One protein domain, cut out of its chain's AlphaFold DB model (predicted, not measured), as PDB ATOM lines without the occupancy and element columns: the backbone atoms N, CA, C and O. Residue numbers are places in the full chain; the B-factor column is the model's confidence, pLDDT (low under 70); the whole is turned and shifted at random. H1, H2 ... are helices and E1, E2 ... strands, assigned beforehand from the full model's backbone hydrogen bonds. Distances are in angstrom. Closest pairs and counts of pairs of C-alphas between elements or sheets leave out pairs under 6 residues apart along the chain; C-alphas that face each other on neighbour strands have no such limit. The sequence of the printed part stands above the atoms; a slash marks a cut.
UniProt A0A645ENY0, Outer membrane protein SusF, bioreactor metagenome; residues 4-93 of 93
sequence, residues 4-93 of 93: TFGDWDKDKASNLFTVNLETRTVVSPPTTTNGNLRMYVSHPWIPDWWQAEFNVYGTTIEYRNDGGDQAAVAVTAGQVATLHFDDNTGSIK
ATOM      1  N   THR A   4     222.315 255.225 201.992       97.12
ATOM      2  CA  THR A   4     221.280 254.174 202.119       97.12
ATOM      3  C   THR A   4     221.258 253.175 200.956       97.12
ATOM      4  O   THR A   4     220.518 252.194 201.005       97.12
ATOM      5  N   PHE A   5     222.020 253.449 199.893       96.69
ATOM      6  CA  PHE A   5     222.226 252.596 198.718       96.69
ATOM      7  C   PHE A   5     223.719 252.345 198.416       96.69
ATOM      8  O   PHE A   5     224.050 251.785 197.366       96.69
ATOM      9  N   GLY A   6     224.611 252.722 199.342       93.56
ATOM     10  CA  GLY A   6     226.043 252.408 199.334       93.56
ATOM     11  C   GLY A   6     226.962 253.406 198.621       93.56
ATOM     12  O   GLY A   6     228.169 253.347 198.837       93.56
ATOM     13  N   ASP A   7     226.428 254.317 197.806       94.31
ATOM     14  CA  ASP A   7     227.204 255.330 197.085       94.31
ATOM     15  C   ASP A   7     226.332 256.515 196.636       94.31
ATOM     16  O   ASP A   7     225.105 256.526 196.773       94.31
ATOM     17  N   TRP A   8     227.001 257.533 196.100       95.12
ATOM     18  CA  TRP A   8     226.399 258.764 195.589       95.12
ATOM     19  C   TRP A   8     226.382 258.822 194.058       95.12
ATOM     20  O   TRP A   8     226.157 259.892 193.490       95.12
ATOM     21  N   ASP A   9     226.593 257.690 193.383       94.69
ATOM     22  CA  ASP A   9     226.601 257.648 191.926       94.69
ATOM     23  C   ASP A   9     225.184 257.881 191.391       94.69
ATOM     24  O   ASP A   9     224.218 257.196 191.756       94.69
ATOM     25  N   LYS A  10     225.052 258.873 190.506       94.31
ATOM     26  CA  LYS A  10     223.787 259.139 189.825       94.31
ATOM     27  C   LYS A  10     223.503 258.073 188.769       94.31
ATOM     28  O   LYS A  10     224.396 257.467 188.189       94.31
ATOM     29  N   ASP A  11     222.221 257.887 188.510       94.38
ATOM     30  CA  ASP A  11     221.639 257.075 187.441       94.38
ATOM     31  C   ASP A  11     221.988 255.584 187.556       94.38
ATOM     32  O   ASP A  11     221.992 254.830 186.582       94.38
ATOM     33  N   LYS A  12     222.235 255.131 188.790       95.31
ATOM     34  CA  LYS A  12     222.496 253.730 189.104       95.31
ATOM     35  C   LYS A  12     221.246 252.886 188.858       95.31
ATOM     36  O   LYS A  12     220.265 252.975 189.597       95.31
ATOM     37  N   ALA A  13     221.313 252.007 187.859       96.19
ATOM     38  CA  ALA A  13     220.188 251.169 187.439       96.19
ATOM     39  C   ALA A  13     219.587 250.315 188.573       96.19
ATOM     40  O   ALA A  13     218.378 250.113 188.608       96.19
ATOM     41  N   SER A  14     220.400 249.858 189.535       96.25
ATOM     42  CA  SER A  14     219.920 249.082 190.693       96.25
ATOM     43  C   SER A  14     219.053 249.884 191.666       96.25
ATOM     44  O   SER A  14     218.360 249.289 192.484       96.25
ATOM     45  N   ASN A  15     219.115 251.215 191.605       97.06
ATOM     46  CA  ASN A  15     218.399 252.120 192.501       97.06
ATOM     47  C   ASN A  15     217.151 252.723 191.830       97.06
ATOM     48  O   ASN A  15     216.501 253.589 192.417       97.06
ATOM     49  N   LEU A  16     216.838 252.310 190.596       97.75
ATOM     50  CA  LEU A  16     215.720 252.841 189.830       97.75
ATOM     51  C   LEU A  16     214.385 252.395 190.435       97.75
ATOM     52  O   LEU A  16     214.186 251.228 190.773       97.75
ATOM     53  N   PHE A  17     213.460 253.343 190.553       98.56
ATOM     54  CA  PHE A  17     212.123 253.086 191.067       98.56
ATOM     55  C   PHE A  17     211.285 252.364 190.012       98.56
ATOM     56  O   PHE A  17     211.421 252.601 188.810       98.56
ATOM     57  N   THR A  18     210.373 251.512 190.468       98.56
ATOM     58  CA  THR A  18     209.416 250.829 189.594       98.56
ATOM     59  C   THR A  18     208.109 251.610 189.541       98.56
ATOM     60  O   THR A  18     207.565 251.988 190.577       98.56
ATOM     61  N   VAL A  19     207.590 251.830 188.332       98.31
ATOM     62  CA  VAL A  19     206.286 252.466 188.103       98.31
ATOM     63  C   VAL A  19     205.212 251.389 187.982       98.31
ATOM     64  O   VAL A  19     205.345 250.463 187.185       98.31
ATOM     65  N   ASN A  20     204.123 251.536 188.733       97.56
ATOM     66  CA  ASN A  20     202.922 250.723 188.595       97.56
ATOM     67  C   ASN A  20     201.751 251.617 188.169       97.56
ATOM     68  O   ASN A  20     201.321 252.490 188.916       97.56
ATOM     69  N   LEU A  21     201.233 251.393 186.960       96.25
ATOM     70  CA  LEU A  21     200.162 252.211 186.382       96.25
ATOM     71  C   LEU A  21     198.765 251.862 186.915       96.25
ATOM     72  O   LEU A  21     197.870 252.701 186.855       96.25
ATOM     73  N   GLU A  22     198.570 250.648 187.432       96.38
ATOM     74  CA  GLU A  22     197.288 250.198 187.985       96.38
ATOM     75  C   GLU A  22     197.037 250.832 189.355       96.38
ATOM     76  O   GLU A  22     195.983 251.414 189.596       96.38
ATOM     77  N   THR A  23     198.042 250.779 190.229       96.31
ATOM     78  CA  THR A  23     197.989 251.385 191.570       96.31
ATOM     79  C   THR A  23     198.459 252.837 191.593       96.31
ATOM     80  O   THR A  23     198.333 253.497 192.621       96.31
ATOM     81  N   ARG A  24     198.976 253.342 190.463       97.38
ATOM     82  CA  ARG A  24     199.529 254.698 190.293       97.38
ATOM     83  C   ARG A  24     200.660 255.024 191.269       97.38
ATOM     84  O   ARG A  24     200.830 256.168 191.677       97.38
ATOM     85  N   THR A  25     201.454 254.020 191.624       98.31
ATOM     86  CA  THR A  25     202.583 254.175 192.544       98.31
ATOM     87  C   THR A  25     203.916 254.183 191.817       98.31
ATOM     88  O   THR A  25     204.119 253.425 190.863       98.31
ATOM     89  N   VAL A  26     204.870 254.935 192.357       98.62
ATOM     90  CA  VAL A  26     206.297 254.814 192.045       98.62
ATOM     91  C   VAL A  26     207.012 254.320 193.303       98.62
ATOM     92  O   VAL A  26     206.936 254.962 194.349       98.62
ATOM     93  N   VAL A  27     207.654 253.153 193.227       98.69
ATOM     94  CA  VAL A  27     208.152 252.413 194.404       98.69
ATOM     95  C   VAL A  27     209.663 252.225 194.329       98.69
ATOM     96  O   VAL A  27     210.179 251.766 193.306       98.69
ATOM     97  N   SER A  28     210.377 252.574 195.400       98.62
ATOM     98  CA  SER A  28     211.829 252.397 195.484       98.62
ATOM     99  C   SER A  28     212.213 250.923 195.648       98.62
ATOM    100  O   SER A  28     211.446 250.133 196.201       98.62
ATOM    101  N   PRO A  29     213.445 250.538 195.287       98.38
ATOM    102  CA  PRO A  29     214.068 249.361 195.879       98.38
ATOM    103  C   PRO A  29     214.193 249.527 197.407       98.38
ATOM    104  O   PRO A  29     214.248 250.668 197.887       98.38
ATOM    105  N   PRO A  30     214.278 248.429 198.179       98.44
ATOM    106  CA  PRO A  30     214.568 248.507 199.605       98.44
ATOM    107  C   PRO A  30     215.925 249.171 199.852       98.44
ATOM    108  O   PRO A  30     216.901 248.885 199.152       98.44
ATOM    109  N   THR A  31     216.002 250.031 200.862       98.56
ATOM    110  CA  THR A  31     217.276 250.592 201.333       98.56
ATOM    111  C   THR A  31     218.201 249.466 201.803       98.56
ATOM    112  O   THR A  31     217.762 248.485 202.406       98.56
ATOM    113  N   THR A  32     219.499 249.570 201.528       97.75
ATOM    114  CA  THR A  32     220.460 248.498 201.843       97.75
ATOM    115  C   THR A  32     221.115 248.678 203.208       97.75
ATOM    116  O   THR A  32     221.608 247.712 203.792       97.75
ATOM    117  N   THR A  33     221.105 249.900 203.736       97.75
ATOM    118  CA  THR A  33     221.747 250.294 204.995       97.75
ATOM    119  C   THR A  33     220.923 251.366 205.711       97.75
ATOM    120  O   THR A  33     220.024 251.983 205.135       97.75
ATOM    121  N   ASN A  34     221.240 251.598 206.987       98.00
ATOM    122  CA  ASN A  34     220.708 252.740 207.725       98.00
ATOM    123  C   ASN A  34     221.374 254.029 207.230       98.00
ATOM    124  O   ASN A  34     222.576 254.041 206.964       98.00
ATOM    125  N   GLY A  35     220.625 255.126 207.177       97.38
ATOM    126  CA  GLY A  35     221.167 256.412 206.748       97.38
ATOM    127  C   GLY A  35     220.074 257.424 206.455       97.38
ATOM    128  O   GLY A  35     218.948 257.272 206.918       97.38
ATOM    129  N   ASN A  36     220.410 258.448 205.672       97.94
ATOM    130  CA  ASN A  36     219.453 259.459 205.237       97.94
ATOM    131  C   ASN A  36     219.077 259.228 203.774       97.94
ATOM    132  O   ASN A  36     219.939 259.278 202.895       97.94
ATOM    133  N   LEU A  37     217.794 258.979 203.516       98.00
ATOM    134  CA  LEU A  37     217.287 258.718 202.174       98.00
ATOM    135  C   LEU A  37     217.389 259.979 201.307       98.00
ATOM    136  O   LEU A  37     216.975 261.056 201.731       98.00
ATOM    137  N   ARG A  38     217.888 259.830 200.074       97.88
ATOM    138  CA  ARG A  38     217.874 260.869 199.029       97.88
ATOM    139  C   ARG A  38     217.227 260.319 197.759       97.88
ATOM    140  O   ARG A  38     217.593 259.226 197.302       97.88
ATOM    141  N   MET A  39     216.283 261.065 197.189       98.38
ATOM    142  CA  MET A  39     215.523 260.690 195.991       98.38
ATOM    143  C   MET A  39     215.509 261.845 194.994       98.38
ATOM    144  O   MET A  39     215.530 263.006 195.384       98.38
ATOM    145  N   TYR A  40     215.499 261.525 193.705       98.00
ATOM    146  CA  TYR A  40     215.524 262.529 192.649       98.00
ATOM    147  C   TYR A  40     214.958 261.959 191.345       98.00
ATOM    148  O   TYR A  40     214.835 260.738 191.195       98.00
ATOM    149  N   VAL A  41     214.635 262.842 190.399       97.06
ATOM    150  CA  VAL A  41     214.366 262.471 189.001       97.06
ATOM    151  C   VAL A  41     215.546 262.837 188.107       97.06
ATOM    152  O   VAL A  41     216.180 263.871 188.289       97.06
ATOM    153  N   SER A  42     215.824 262.002 187.109       95.75
ATOM    154  CA  SER A  42     216.878 262.252 186.123       95.75
ATOM    155  C   SER A  42     216.275 262.632 184.777       95.75
ATOM    156  O   SER A  42     215.314 262.010 184.319       95.75
ATOM    157  N   HIS A  43     216.839 263.647 184.127       95.62
ATOM    158  CA  HIS A  43     216.486 264.034 182.765       95.62
ATOM    159  C   HIS A  43     217.709 264.663 182.080       95.62
ATOM    160  O   HIS A  43     218.439 265.396 182.743       95.62
ATOM    161  N   PRO A  44     217.924 264.482 180.760       96.12
ATOM    162  CA  PRO A  44     219.077 265.063 180.057       96.12
ATOM    163  C   PRO A  44     219.226 266.590 180.165       96.12
ATOM    164  O   PRO A  44     220.301 267.120 179.907       96.12
ATOM    165  N   TRP A  45     218.154 267.306 180.511       96.25
ATOM    166  CA  TRP A  45     218.160 268.766 180.691       96.25
ATOM    167  C   TRP A  45     218.389 269.210 182.138       96.25
ATOM    168  O   TRP A  45     218.418 270.408 182.393       96.25
ATOM    169  N   ILE A  46     218.525 268.265 183.070       93.44
ATOM    170  CA  ILE A  46     218.799 268.515 184.484       93.44
ATOM    171  C   ILE A  46     220.279 268.164 184.704       93.44
ATOM    172  O   ILE A  46     220.630 266.982 184.681       93.44
ATOM    173  N   PRO A  47     221.169 269.165 184.840       92.50
ATOM    174  CA  PRO A  47     222.614 268.955 184.945       92.50
ATOM    175  C   PRO A  47     223.033 267.953 186.023       92.50
ATOM    176  O   PRO A  47     223.928 267.128 185.799       92.50
ATOM    177  N   ASP A  48     222.391 268.029 187.188       93.19
ATOM    178  CA  ASP A  48     222.774 267.240 188.347       93.19
ATOM    179  C   ASP A  48     221.572 266.789 189.179       93.19
ATOM    180  O   ASP A  48     220.533 267.446 189.212       93.19
ATOM    181  N   TRP A  49     221.722 265.657 189.864       94.19
ATOM    182  CA  TRP A  49     220.628 264.960 190.544       94.19
ATOM    183  C   TRP A  49     219.955 265.822 191.620       94.19
ATOM    184  O   TRP A  49     218.735 265.798 191.765       94.19
ATOM    185  N   TRP A  50     220.738 266.631 192.339       93.31
ATOM    186  CA  TRP A  50     220.238 267.465 193.431       93.31
ATOM    187  C   TRP A  50     219.342 268.609 192.939       93.31
ATOM    188  O   TRP A  50     218.543 269.131 193.707       93.31
ATOM    189  N   GLN A  51     219.414 268.978 191.655       94.31
ATOM    190  CA  GLN A  51     218.567 270.023 191.062       94.31
ATOM    191  C   GLN A  51     217.123 269.562 190.831       94.31
ATOM    192  O   GLN A  51     216.251 270.378 190.543       94.31
ATOM    193  N   ALA A  52     216.860 268.262 190.966       96.00
ATOM    194  CA  ALA A  52     215.523 267.685 190.914       96.00
ATOM    195  C   ALA A  52     215.306 266.677 192.053       96.00
ATOM    196  O   ALA A  52     214.638 265.651 191.894       96.00
ATOM    197  N   GLU A  53     215.915 266.977 193.200       97.44
ATOM    198  CA  GLU A  53     215.766 266.223 194.436       97.44
ATOM    199  C   GLU A  53     214.439 266.539 195.127       97.44
ATOM    200  O   GLU A  53     213.936 267.669 195.099       97.44
ATOM    201  N   PHE A  54     213.880 265.519 195.764       98.25
ATOM    202  CA  PHE A  54     212.706 265.626 196.612       98.25
ATOM    203  C   PHE A  54     212.742 264.549 197.702       98.25
ATOM    204  O   PHE A  54     213.493 263.570 197.623       98.25
ATOM    205  N   ASN A  55     211.892 264.700 198.714       98.38
ATOM    206  CA  ASN A  55     211.711 263.691 199.752       98.38
ATOM    207  C   ASN A  55     210.277 263.671 200.286       98.38
ATOM    208  O   ASN A  55     209.452 264.495 199.894       98.38
ATOM    209  N   VAL A  56     209.980 262.720 201.173       98.56
ATOM    210  CA  VAL A  56     208.688 262.633 201.864       98.56
ATOM    211  C   VAL A  56     208.831 263.173 203.286       98.56
ATOM    212  O   VAL A  56     209.599 262.632 204.082       98.56
ATOM    213  N   TYR A  57     208.044 264.195 203.619       98.19
ATOM    214  CA  TYR A  57     207.936 264.749 204.969       98.19
ATOM    215  C   TYR A  57     206.509 264.565 205.478       98.19
ATOM    216  O   TYR A  57     205.540 265.085 204.921       98.19
ATOM    217  N   GLY A  58     206.361 263.751 206.526       97.06
ATOM    218  CA  GLY A  58     205.050 263.256 206.934       97.06
ATOM    219  C   GLY A  58     204.437 262.401 205.823       97.06
ATOM    220  O   GLY A  58     204.910 261.297 205.567       97.06
ATOM    221  N   THR A  59     203.394 262.911 205.172       98.06
ATOM    222  CA  THR A  59     202.734 262.259 204.028       98.06
ATOM    223  C   THR A  59     202.966 262.982 202.709       98.06
ATOM    224  O   THR A  59     202.465 262.523 201.690       98.06
ATOM    225  N   THR A  60     203.654 264.120 202.709       98.62
ATOM    226  CA  THR A  60     203.737 265.016 201.551       98.62
ATOM    227  C   THR A  60     205.077 264.861 200.850       98.62
ATOM    228  O   THR A  60     206.117 264.782 201.503       98.62
ATOM    229  N   ILE A  61     205.050 264.835 199.516       98.75
ATOM    230  CA  ILE A  61     206.263 264.973 198.711       98.75
ATOM    231  C   ILE A  61     206.652 266.454 198.686       98.75
ATOM    232  O   ILE A  61     205.875 267.295 198.226       98.75
ATOM    233  N   GLU A  62     207.856 266.768 199.159       98.38
ATOM    234  CA  GLU A  62     208.429 268.111 199.079       98.38
ATOM    235  C   GLU A  62     209.659 268.130 198.173       98.38
ATOM    236  O   GLU A  62     210.582 267.325 198.320       98.38
ATOM    237  N   TYR A  63     209.682 269.100 197.263       97.69
ATOM    238  CA  TYR A  63     210.725 269.289 196.261       97.69
ATOM    239  C   TYR A  63     211.754 270.313 196.733       97.69
ATOM    240  O   TYR A  63     211.385 271.375 197.241       97.69
ATOM    241  N   ARG A  64     213.041 270.029 196.512       96.75
ATOM    242  CA  ARG A  64     214.131 270.950 196.859       96.75
ATOM    243  C   ARG A  64     214.036 272.279 196.104       96.75
ATOM    244  O   ARG A  64     214.296 273.326 196.695       96.75
ATOM    245  N   ASN A  65     213.632 272.245 194.828       89.31
ATOM    246  CA  ASN A  65     213.625 273.401 193.918       89.31
ATOM    247  C   ASN A  65     214.991 274.127 193.928       89.31
ATOM    248  O   ASN A  65     216.032 273.484 194.030       89.31
ATOM    249  N   ASP A  66     214.991 275.461 193.894       89.56
ATOM    250  CA  ASP A  66     216.194 276.299 194.021       89.56
ATOM    251  C   ASP A  66     216.671 276.460 195.484       89.56
ATOM    252  O   ASP A  66     217.446 277.362 195.812       89.56
ATOM    253  N   GLY A  67     216.165 275.623 196.394       90.81
ATOM    254  CA  GLY A  67     216.463 275.662 197.819       90.81
ATOM    255  C   GLY A  67     217.810 275.043 198.208       90.81
ATOM    256  O   GLY A  67     218.509 274.383 197.431       90.81
ATOM    257  N   GLY A  68     218.161 275.245 199.480       94.06
ATOM    258  CA  GLY A  68     219.283 274.566 200.125       94.06
ATOM    259  C   GLY A  68     219.016 273.078 200.362       94.06
ATOM    260  O   GLY A  68     218.027 272.517 199.896       94.06
ATOM    261  N   ASP A  69     219.911 272.428 201.103       94.44
ATOM    262  CA  ASP A  69     219.709 271.029 201.479       94.44
ATOM    263  C   ASP A  69     218.425 270.861 202.304       94.44
ATOM    264  O   ASP A  69     218.167 271.615 203.246       94.44
ATOM    265  N   GLN A  70     217.616 269.861 201.940       96.31
ATOM    266  CA  GLN A  70     216.401 269.536 202.677       96.31
ATOM    267  C   GLN A  70     216.739 268.855 204.016       96.31
ATOM    268  O   GLN A  70     217.833 268.316 204.210       96.31
ATOM    269  N   ALA A  71     215.785 268.851 204.955       97.06
ATOM    270  CA  ALA A  71     215.954 268.175 206.239       97.06
ATOM    271  C   ALA A  71     216.217 266.669 206.052       97.06
ATOM    272  O   ALA A  71     215.633 266.024 205.180       97.06
ATOM    273  N   ALA A  72     217.088 266.100 206.887       97.50
ATOM    274  CA  ALA A  72     217.464 264.694 206.794       97.50
ATOM    275  C   ALA A  72     216.269 263.758 207.059       97.50
ATOM    276  O   ALA A  72     215.561 263.916 208.054       97.50
ATOM    277  N   VAL A  73     216.086 262.755 206.195       98.19
ATOM    278  CA  VAL A  73     215.059 261.711 206.339       98.19
ATOM    279  C   VAL A  73     215.737 260.394 206.692       98.19
ATOM    280  O   VAL A  73     216.224 259.681 205.814       98.19
ATOM    281  N   ALA A  74     215.813 260.103 207.989       98.06
ATOM    282  CA  ALA A  74     216.455 258.897 208.496       98.06
ATOM    283  C   ALA A  74     215.627 257.643 208.178       98.06
ATOM    284  O   ALA A  74     214.420 257.610 208.419       98.06
ATOM    285  N   VAL A  75     216.295 256.603 207.685       98.44
ATOM    286  CA  VAL A  75     215.712 255.298 207.351       98.44
ATOM    287  C   VAL A  75     216.583 254.166 207.886       98.44
ATOM    288  O   VAL A  75     217.799 254.316 208.052       98.44
ATOM    289  N   THR A  76     215.968 253.016 208.137       98.19
ATOM    290  CA  THR A  76     216.670 251.756 208.397       98.19
ATOM    291  C   THR A  76     216.788 250.925 207.125       98.19
ATOM    292  O   THR A  76     216.052 251.144 206.165       98.19
ATOM    293  N   ALA A  77     217.697 249.949 207.114       98.31
ATOM    294  CA  ALA A  77     217.785 248.978 206.028       98.31
ATOM    295  C   ALA A  77     216.451 248.230 205.835       98.31
ATOM    296  O   ALA A  77     215.787 247.863 206.807       98.31
ATOM    297  N   GLY A  78     216.086 247.987 204.580       98.50
ATOM    298  CA  GLY A  78     214.878 247.275 204.172       98.50
ATOM    299  C   GLY A  78     213.647 248.155 203.961       98.50
ATOM    300  O   GLY A  78     212.653 247.646 203.448       98.50
ATOM    301  N   GLN A  79     213.699 249.445 204.310       98.69
ATOM    302  CA  GLN A  79     212.563 250.344 204.111       98.69
ATOM    303  C   GLN A  79     212.375 250.707 202.636       98.69
ATOM    304  O   GLN A  79     213.337 250.789 201.867       98.69
ATOM    305  N   VAL A  80     211.125 250.949 202.255       98.75
ATOM    306  CA  VAL A  80     210.699 251.259 200.890       98.75
ATOM    307  C   VAL A  80     209.936 252.578 200.873       98.75
ATOM    308  O   VAL A  80     209.037 252.803 201.686       98.75
ATOM    309  N   ALA A  81     210.280 253.443 199.918       98.69
ATOM    310  CA  ALA A  81     209.501 254.629 199.601       98.69
ATOM    311  C   ALA A  81     208.438 254.293 198.546       98.69
ATOM    312  O   ALA A  81     208.760 253.786 197.470       98.69
ATOM    313  N   THR A  82     207.184 254.623 198.841       98.75
ATOM    314  CA  THR A  82     206.051 254.532 197.910       98.75
ATOM    315  C   THR A  82     205.514 255.932 197.671       98.75
ATOM    316  O   THR A  82     205.153 256.618 198.628       98.75
ATOM    317  N   LEU A  83     205.474 256.347 196.407       98.88
ATOM    318  CA  LEU A  83     205.137 257.703 195.984       98.88
ATOM    319  C   LEU A  83     203.882 257.701 195.109       98.88
ATOM    320  O   LEU A  83     203.747 256.855 194.220       98.88
ATOM    321  N   HIS A  84     203.026 258.692 195.326       98.44
ATOM    322  CA  HIS A  84     201.821 258.982 194.561       98.44
ATOM    323  C   HIS A  84     201.931 260.417 194.028       98.44
ATOM    324  O   HIS A  84     201.749 261.400 194.745       98.44
ATOM    325  N   PHE A  85     202.318 260.564 192.760       97.81
ATOM    326  CA  PHE A  85     202.519 261.891 192.162       97.81
ATOM    327  C   PHE A  85     201.210 262.566 191.727       97.81
ATOM    328  O   PHE A  85     201.207 263.768 191.481       97.81
ATOM    329  N   ASP A  86     200.106 261.822 191.622       96.62
ATOM    330  CA  ASP A  86     198.791 262.359 191.265       96.62
ATOM    331  C   ASP A  86     198.109 263.104 192.422       96.62
ATOM    332  O   ASP A  86     197.351 264.041 192.171       96.62
ATOM    333  N   ASP A  87     198.417 262.742 193.669       96.44
ATOM    334  CA  ASP A  87     197.935 263.424 194.879       96.44
ATOM    335  C   ASP A  87     199.050 264.097 195.707       96.44
ATOM    336  O   ASP A  87     198.777 264.720 196.734       96.44
ATOM    337  N   ASN A  88     200.295 264.030 195.223       98.38
ATOM    338  CA  ASN A  88     201.499 264.570 195.861       98.38
ATOM    339  C   ASN A  88     201.763 263.995 197.268       98.38
ATOM    340  O   ASN A  88     202.230 264.703 198.174       98.38
ATOM    341  N   THR A  89     201.478 262.704 197.457       98.69
ATOM    342  CA  THR A  89     201.708 262.004 198.723       98.69
ATOM    343  C   THR A  89     202.765 260.911 198.631       98.69
ATOM    344  O   THR A  89     203.129 260.419 197.563       98.69
ATOM    345  N   GLY A  90     203.298 260.517 199.782       98.62
ATOM    346  CA  GLY A  90     204.233 259.410 199.871       98.62
ATOM    347  C   GLY A  90     204.301 258.803 201.263       98.62
ATOM    348  O   GLY A  90     203.791 259.349 202.243       98.62
ATOM    349  N   SER A  91     204.952 257.649 201.349       98.62
ATOM    350  CA  SER A  91     205.286 257.012 202.621       98.62
ATOM    351  C   SER A  91     206.617 256.282 202.531       98.62
ATOM    352  O   SER A  91     207.004 255.833 201.454       98.62
ATOM    353  N   ILE A  92     207.293 256.159 203.672       98.62
ATOM    354  CA  ILE A  92     208.530 255.393 203.826       98.62
ATOM    355  C   ILE A  92     208.281 254.383 204.941       98.62
ATOM    356  O   ILE A  92     207.962 254.781 206.066       98.62
ATOM    357  N   LYS A  93     208.343 253.091 204.620       97.25
ATOM    358  CA  LYS A  93     208.015 252.006 205.553       97.25
ATOM    359  C   LYS A  93     209.039 250.902 205.491       97.25
ATOM    360  O   LYS A  93     209.387 250.494 204.366       97.25
TER     361      LYS A  93
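What this domain is: This is residues 4 to 93 of the 93 residues of the protein "Outer membrane protein SusF" of bioreactor metagenome (UniProt A0A645ENY0). There is little regular structure: a wall of four short strands, E1 E2 E5 E6, has hairpin E3 E4 near its edge strand E6, and unnamed stretches, chiefly residues 4 to 17, 28 to 48 and 64 to 80, make up most of the rounded body. The 90 printed residues hold E1 E2 H1 E3 E4 E5 E6 in chain order, mostly strand, with 27 residues in named elements. Both sheets are antiparallel. The whole is compact, radius of gyration of the C-alphas 12.6 A, spanning 31 by 29 by 26 A.

How they stand to each other: Hairpin E1, residues 18 to 20, and E2, 25 to 27, has N 18 and O 27 2.9 A apart. E2 neighbours E5, 81 to 84, with N 26 and O 83 at 2.9 A. Hairpin E5 and E6, 89 to 92, has N 84 and O 89 at 2.8 A. Hairpin E3, 53 to 57, and E4, 60 to 63, has N 57 and O 60 at 2.9 A. The closest C-alphas of E4 and E6, Thr 60 and Thr 89, are 4.6 A apart. H1, 49 to 52, is not on the larger sheet and is too short for an O i to N i+4 pair.

Where its parts are: E1 begins at C-alpha 18 (209.416, 250.829, 189.594); E6 ends at C-alpha 92 (208.530, 255.393, 203.826). E3 is 13.2 A long.

The domain as a whole: The printed part has no cut. Links E2 to H1 and E4 to E5 are long. No printed residue is under 70 in pLDDT.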